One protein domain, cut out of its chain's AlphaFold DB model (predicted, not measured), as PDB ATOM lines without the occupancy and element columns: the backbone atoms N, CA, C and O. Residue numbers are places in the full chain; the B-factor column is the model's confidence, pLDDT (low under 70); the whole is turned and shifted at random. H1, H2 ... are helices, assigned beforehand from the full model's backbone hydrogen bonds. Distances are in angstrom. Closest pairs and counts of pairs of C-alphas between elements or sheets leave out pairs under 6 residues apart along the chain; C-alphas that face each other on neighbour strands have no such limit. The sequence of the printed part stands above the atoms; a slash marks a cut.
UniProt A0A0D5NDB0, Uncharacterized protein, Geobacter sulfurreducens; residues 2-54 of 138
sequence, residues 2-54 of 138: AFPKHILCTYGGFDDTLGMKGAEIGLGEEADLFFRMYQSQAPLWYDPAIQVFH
ATOM      1  N   ALA A   2     -11.725 -49.377  21.276       92.25
ATOM      2  CA  ALA A   2     -11.716 -50.775  20.865       92.25
ATOM      3  C   ALA A   2     -12.953 -51.467  21.440       92.25
ATOM      4  O   ALA A   2     -13.320 -51.214  22.585       92.25
ATOM      5  N   PHE A   3     -13.583 -52.325  20.640       91.12
ATOM      6  CA  PHE A   3     -14.793 -53.045  21.019       91.12
ATOM      7  C   PHE A   3     -14.688 -54.495  20.549       91.12
ATOM      8  O   PHE A   3     -14.269 -54.734  19.412       91.12
ATOM      9  N   PRO A   4     -15.121 -55.473  21.358       92.81
ATOM     10  CA  PRO A   4     -15.430 -56.794  20.837       92.81
ATOM     11  C   PRO A   4     -16.522 -56.685  19.765       92.81
ATOM     12  O   PRO A   4     -17.509 -55.974  19.953       92.81
ATOM     13  N   LYS A   5     -16.388 -57.427  18.660       94.69
ATOM     14  CA  LYS A   5     -17.359 -57.389  17.550       94.69
ATOM     15  C   LYS A   5     -18.800 -57.628  18.017       94.69
ATOM     16  O   LYS A   5     -19.707 -56.948  17.555       94.69
ATOM     17  N   HIS A   6     -18.997 -58.565  18.947       94.38
ATOM     18  CA  HIS A   6     -20.329 -58.889  19.451       94.38
ATOM     19  C   HIS A   6     -20.996 -57.695  20.147       94.38
ATOM     20  O   HIS A   6     -22.185 -57.504  19.946       94.38
ATOM     21  N   ILE A   7     -20.244 -56.847  20.865       93.12
ATOM     22  CA  ILE A   7     -20.777 -55.632  21.499       93.12
ATOM     23  C   ILE A   7     -21.335 -54.686  20.435       93.12
ATOM     24  O   ILE A   7     -22.473 -54.244  20.550       93.12
ATOM     25  N   LEU A   8     -20.588 -54.431  19.356       93.19
ATOM     26  CA  LEU A   8     -21.084 -53.587  18.262       93.19
ATOM     27  C   LEU A   8     -22.361 -54.160  17.638       93.19
ATOM     28  O   LEU A   8     -23.293 -53.407  17.380       93.19
ATOM     29  N   CYS A   9     -22.435 -55.479  17.436       93.81
ATOM     30  CA  CYS A   9     -23.639 -56.127  16.915       93.81
ATOM     31  C   CYS A   9     -24.830 -56.021  17.882       93.81
ATOM     32  O   CYS A   9     -25.938 -55.728  17.442       93.81
ATOM     33  N   THR A  10     -24.610 -56.218  19.185       94.56
ATOM     34  CA  THR A  10     -25.648 -56.105  20.223       94.56
ATOM     35  C   THR A  10     -26.256 -54.708  20.258       94.56
ATOM     36  O   THR A  10     -27.470 -54.569  20.364       94.56
ATOM     37  N   TYR A  11     -25.427 -53.675  20.113       94.00
ATOM     38  CA  TYR A  11     -25.869 -52.287  20.069       94.00
ATOM     39  C   TYR A  11     -26.019 -51.773  18.636       94.00
ATOM     40  O   TYR A  11     -25.788 -50.601  18.410       94.00
ATOM     41  N   GLY A  12     -26.356 -52.595  17.640       92.94
ATOM     42  CA  GLY A  12     -26.744 -52.108  16.303       92.94
ATOM     43  C   GLY A  12     -25.710 -51.260  15.537       92.94
ATOM     44  O   GLY A  12     -26.079 -50.588  14.582       92.94
ATOM     45  N   GLY A  13     -24.433 -51.279  15.926       93.50
ATOM     46  CA  GLY A  13     -23.356 -50.542  15.263       93.50
ATOM     47  C   GLY A  13     -23.490 -49.015  15.319       93.50
ATOM     48  O   GLY A  13     -24.152 -48.454  16.194       93.50
ATOM     49  N   PHE A  14     -22.802 -48.342  14.394       94.00
ATOM     50  CA  PHE A  14     -22.867 -46.890  14.221       94.00
ATOM     51  C   PHE A  14     -24.042 -46.514  13.313       94.00
ATOM     52  O   PHE A  14     -24.255 -47.159  12.289       94.00
ATOM     53  N   ASP A  15     -24.760 -45.455  13.679       91.38
ATOM     54  CA  ASP A  15     -25.828 -44.874  12.864       91.38
ATOM     55  C   ASP A  15     -25.227 -44.115  11.663       91.38
ATOM     56  O   ASP A  15     -24.516 -43.120  11.834       91.38
ATOM     57  N   ASP A  16     -25.523 -44.579  10.446       90.06
ATOM     58  CA  ASP A  16     -25.048 -44.002   9.179       90.06
ATOM     59  C   ASP A  16     -25.710 -42.653   8.838       90.06
ATOM     60  O   ASP A  16     -25.286 -41.920   7.930       90.06
ATOM     61  N   THR A  17     -26.741 -42.271   9.594       88.62
ATOM     62  CA  THR A  17     -27.358 -40.958   9.495       88.62
ATOM     63  C   THR A  17     -26.537 -39.874  10.205       88.62
ATOM     64  O   THR A  17     -26.696 -38.689   9.867       88.62
ATOM     65  N   LEU A  18     -25.636 -40.271  11.113       90.75
ATOM     66  CA  LEU A  18     -24.682 -39.436  11.847       90.75
ATOM     67  C   LEU A  18     -23.285 -39.483  11.197       90.75
ATOM     68  O   LEU A  18     -23.091 -40.069  10.137       90.75
ATOM     69  N   GLY A  19     -22.311 -38.797  11.803       90.56
ATOM     70  CA  GLY A  19     -20.933 -38.787  11.295       90.56
ATOM     71  C   GLY A  19     -20.735 -37.939  10.033       90.56
ATOM     72  O   GLY A  19     -21.637 -37.243   9.563       90.56
ATOM     73  N   MET A  20     -19.508 -37.913   9.517       91.44
ATOM     74  CA  MET A  20     -19.134 -37.088   8.360       91.44
ATOM     75  C   MET A  20     -19.831 -37.561   7.074       91.44
ATOM     76  O   MET A  20     -19.723 -38.729   6.709       91.44
ATOM     77  N   LYS A  21     -20.453 -36.639   6.322       88.38
ATOM     78  CA  LYS A  21     -21.086 -36.936   5.022       88.38
ATOM     79  C   LYS A  21     -20.440 -36.124   3.907       88.38
ATOM     80  O   LYS A  21     -20.825 -34.990   3.628       88.38
ATOM     81  N   GLY A  22     -19.412 -36.697   3.284       87.00
ATOM     82  CA  GLY A  22     -18.615 -36.003   2.271       87.00
ATOM     83  C   GLY A  22     -18.011 -34.707   2.826       87.00
ATOM     84  O   GLY A  22     -17.190 -34.737   3.741       87.00
ATOM     85  N   ALA A  23     -18.429 -33.562   2.277       84.31
ATOM     86  CA  ALA A  23     -17.992 -32.237   2.727       84.31
ATOM     87  C   ALA A  23     -18.819 -31.665   3.900       84.31
ATOM     88  O   ALA A  23     -18.444 -30.636   4.476       84.31
ATOM     89  N   GLU A  24     -19.941 -32.297   4.259       86.62
ATOM     90  CA  GLU A  24     -20.764 -31.875   5.389       86.62
ATOM     91  C   GLU A  24     -20.172 -32.383   6.707       86.62
ATOM     92  O   GLU A  24     -19.860 -33.565   6.876       86.62
ATOM     93  N   ILE A  25     -20.029 -31.461   7.662       88.81
ATOM     94  CA  ILE A  25     -19.601 -31.803   9.017       88.81
ATOM     95  C   ILE A  25     -20.798 -32.406   9.741       88.81
ATOM     96  O   ILE A  25     -21.649 -31.668  10.239       88.81
ATOM     97  N   GLY A  26     -20.827 -33.729   9.828       87.81
ATOM     98  CA  GLY A  26     -21.665 -34.446  10.775       87.81
ATOM     99  C   GLY A  26     -20.816 -35.079  11.875       87.81
ATOM    100  O   GLY A  26     -19.609 -35.284  11.741       87.81
ATOM    101  N   LEU A  27     -21.446 -35.264  13.028       92.38
ATOM    102  CA  LEU A  27     -20.819 -35.684  14.277       92.38
ATOM    103  C   LEU A  27     -21.764 -36.622  15.028       92.38
ATOM    104  O   LEU A  27     -22.945 -36.716  14.694       92.38
ATOM    105  N   GLY A  28     -21.256 -37.239  16.091       91.19
ATOM    106  CA  GLY A  28     -22.093 -37.887  17.095       91.19
ATOM    107  C   GLY A  28     -22.316 -39.383  16.902       91.19
ATOM    108  O   GLY A  28     -22.934 -39.974  17.770       91.19
ATOM    109  N   GLU A  29     -21.760 -39.998  15.857       93.88
ATOM    110  CA  GLU A  29     -21.800 -41.457  15.647       93.88
ATOM    111  C   GLU A  29     -21.285 -42.235  16.875       93.88
ATOM    112  O   GLU A  29     -21.933 -43.152  17.372       93.88
ATOM    113  N   GLU A  30     -20.153 -41.803  17.435       92.31
ATOM    114  CA  GLU A  30     -19.550 -42.408  18.625       92.31
ATOM    115  C   GLU A  30     -20.371 -42.105  19.882       92.31
ATOM    116  O   GLU A  30     -20.590 -42.975  20.721       92.31
ATOM    117  N   ALA A  31     -20.841 -40.860  20.011       91.81
ATOM    118  CA  ALA A  31     -21.605 -40.409  21.169       91.81
ATOM    119  C   ALA A  31     -22.961 -41.119  21.268       91.81
ATOM    120  O   ALA A  31     -23.379 -41.461  22.369       91.81
ATOM    121  N   ASP A  32     -23.618 -41.357  20.134       94.38
ATOM    122  CA  ASP A  32     -24.855 -42.124  20.035       94.38
ATOM    123  C   ASP A  32     -24.660 -43.572  20.498       94.38
ATOM    124  O   ASP A  32     -25.356 -44.038  21.403       94.38
ATOM    125  N   LEU A  33     -23.659 -44.262  19.940       93.50
ATOM    126  CA  LEU A  33     -23.339 -45.633  20.330       93.50
ATOM    127  C   LEU A  33     -23.045 -45.724  21.834       93.50
ATOM    128  O   LEU A  33     -23.602 -46.578  22.526       93.50
ATOM    129  N   PHE A  34     -22.226 -44.812  22.368       92.44
ATOM    130  CA  PHE A  34     -21.941 -44.774  23.801       92.44
ATOM    131  C   PHE A  34     -23.164 -44.447  24.649       92.44
ATOM    132  O   PHE A  34     -23.301 -45.007  25.732       92.44
ATOM    133  N   PHE A  35     -24.057 -43.578  24.181       91.06
ATOM    134  CA  PHE A  35     -25.291 -43.267  24.891       91.06
ATOM    135  C   PHE A  35     -26.189 -44.504  25.000       91.06
ATOM    136  O   PHE A  35     -26.665 -44.815  26.092       91.06
ATOM    137  N   ARG A  36     -26.338 -45.272  23.914       92.06
ATOM    138  CA  ARG A  36     -27.096 -46.536  23.904       92.06
ATOM    139  C   ARG A  36     -26.462 -47.600  24.807       92.06
ATOM    140  O   ARG A  36     -27.160 -48.221  25.607       92.06
ATOM    141  N   MET A  37     -25.138 -47.750  24.757       92.88
ATOM    142  CA  MET A  37     -24.396 -48.629  25.670       92.88
ATOM    143  C   MET A  37     -24.572 -48.213  27.137       92.88
ATOM    144  O   MET A  37     -24.872 -49.049  27.990       92.88
ATOM    145  N   TYR A  38     -24.446 -46.919  27.433       91.19
ATOM    146  CA  TYR A  38     -24.576 -46.376  28.782       91.19
ATOM    147  C   TYR A  38     -25.980 -46.582  29.361       91.19
ATOM    148  O   TYR A  38     -26.105 -46.987  30.515       91.19
ATOM    149  N   GLN A  39     -27.038 -46.379  28.567       90.69
ATOM    150  CA  GLN A  39     -28.413 -46.639  29.013       90.69
ATOM    151  C   GLN A  39     -28.645 -48.103  29.404       90.69
ATOM    152  O   GLN A  39     -29.400 -48.378  30.332       90.69
ATOM    153  N   SER A  40     -27.960 -49.036  28.741       90.81
ATOM    154  CA  SER A  40     -27.994 -50.462  29.093       90.81
ATOM    155  C   SER A  40     -27.041 -50.858  30.230       90.81
ATOM    156  O   SER A  40     -26.878 -52.043  30.500       90.81
ATOM    157  N   GLN A  41     -26.387 -49.880  30.868       90.12
ATOM    158  CA  GLN A  41     -25.389 -50.086  31.923       90.12
ATOM    159  C   GLN A  41     -24.193 -50.944  31.476       90.12
ATOM    160  O   GLN A  41     -23.577 -51.645  32.282       90.12
ATOM    161  N   ALA A  42     -23.837 -50.881  30.189       89.44
ATOM    162  CA  ALA A  42     -22.663 -51.571  29.677       89.44
ATOM    163  C   ALA A  42     -21.384 -51.014  30.329       89.44
ATOM    164  O   ALA A  42     -21.245 -49.792  30.467       89.44
ATOM    165  N   PRO A  43     -20.417 -51.870  30.691       88.25
ATOM    166  CA  PRO A  43     -19.174 -51.411  31.285       88.25
ATOM    167  C   PRO A  43     -18.312 -50.674  30.246       88.25
ATOM    168  O   PRO A  43     -17.949 -51.226  29.206       88.25
ATOM    169  N   LEU A  44     -17.966 -49.423  30.550       90.81
ATOM    170  CA  LEU A  44     -17.067 -48.577  29.765       90.81
ATOM    171  C   LEU A  44     -15.799 -48.319  30.582       90.81
ATOM    172  O   LEU A  44     -15.878 -47.834  31.709       90.81
ATOM    173  N   TRP A  45     -14.637 -48.629  30.010       91.81
ATOM    174  CA  TRP A  45     -13.346 -48.518  30.689       91.81
ATOM    175  C   TRP A  45     -12.439 -47.517  29.979       91.81
ATOM    176  O   TRP A  45     -12.415 -47.440  28.750       91.81
ATOM    177  N   TYR A  46     -11.669 -46.777  30.771       93.69
ATOM    178  CA  TYR A  46     -10.590 -45.919  30.300       93.69
ATOM    179  C   TYR A  46      -9.257 -46.495  30.775       93.69
ATOM    180  O   TYR A  46      -9.085 -46.733  31.969       93.69
ATOM    181  N   ASP A  47      -8.329 -46.700  29.844       95.44
ATOM    182  CA  ASP A  47      -6.966 -47.142  30.135       95.44
ATOM    183  C   ASP A  47      -5.974 -46.026  29.751       95.44
ATOM    184  O   ASP A  47      -5.837 -45.721  28.560       95.44
ATOM    185  N   PRO A  48      -5.280 -45.402  30.722       95.75
ATOM    186  CA  PRO A  48      -4.325 -44.328  30.452       95.75
ATOM    187  C   PRO A  48      -3.049 -44.798  29.732       95.75
ATOM    188  O   PRO A  48      -2.322 -43.959  29.191       95.75
ATOM    189  N   ALA A  49      -2.758 -46.105  29.710       97.38
ATOM    190  CA  ALA A  49      -1.621 -46.664  28.982       97.38
ATOM    191  C   ALA A  49      -1.880 -46.746  27.468       97.38
ATOM    192  O   ALA A  49      -0.937 -46.726  26.676       97.38
ATOM    193  N   ILE A  50      -3.149 -46.787  27.043       95.19
ATOM    194  CA  ILE A  50      -3.521 -46.791  25.624       95.19
ATOM    195  C   ILE A  50      -3.476 -45.355  25.090       95.19
ATOM    196  O   ILE A  50      -4.408 -44.569  25.259       95.19
ATOM    197  N   GLN A  51      -2.386 -45.017  24.400       95.62
ATOM    198  CA  GLN A  51      -2.165 -43.693  23.821       95.62
ATOM    199  C   GLN A  51      -2.234 -43.730  22.293       95.62
ATOM    200  O   GLN A  51      -1.619 -44.573  21.644       95.62
ATOM    201  N   VAL A  52      -2.970 -42.781  21.710       93.88
ATOM    202  CA  VAL A  52      -3.072 -42.602  20.255       93.88
ATOM    203  C   VAL A  52      -2.861 -41.131  19.923       93.88
ATOM    204  O   VAL A  52      -3.619 -40.269  20.371       93.88
ATOM    205  N   PHE A  53      -1.845 -40.835  19.116       95.00
ATOM    206  CA  PHE A  53      -1.573 -39.477  18.652       95.00
ATOM    207  C   PHE A  53      -2.418 -39.161  17.416       95.00
ATOM    208  O   PHE A  53      -2.303 -39.823  16.385       95.00
ATOM    209  N   HIS A  54      -3.267 -38.136  17.510       90.75
ATOM    210  CA  HIS A  54      -4.109 -37.692  16.402       90.75
ATOM    211  C   HIS A  54      -3.532 -36.440  15.742       90.75
ATOM    212  O   HIS A  54      -3.405 -35.386  16.372       90.75
TER     213      HIS A  54
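What this domain is: This is residues 2 to 54 of the 138 residues of an uncharacterized protein of Geobacter sulfurreducens (UniProt A0A0D5NDB0). With little regular structure, this is a loose chain of loops with a short helix, H1, near its beginning and a longer one, H2, after a long loop that runs out to Ala 23 and folds back. Beyond H2, residues 45 to 54 stick out as a bare tail with a corner at Ala 49. The printed part has 53 residues with two named helices, H1 then H2, and no named strand; the class is all helix, with 17 residues in named elements. The whole is loose, with a radius of gyration of the C-alphas of 13.0 A and spans of 33 by 29 by 18 A.

How they stand to each other: H1, residues 5 to 10, and H2, residues 29 to 39, are apart. In both, every O i to N i+4 pair is within hydrogen-bond range.

Where its parts are: H1 begins at C-alpha 5 (-17.359, -57.389, 17.550). H2 measures 15.8 A and ends at C-alpha 39 (-28.413, -46.639, 29.013).

The domain as a whole: The C-alphas of Ala 23 and Gln 41 are the two farthest apart, at 35.0 A. The link from H1 to H2 is long, 18 residues. The printed part has no cut, and no printed residue is under 70 in pLDDT.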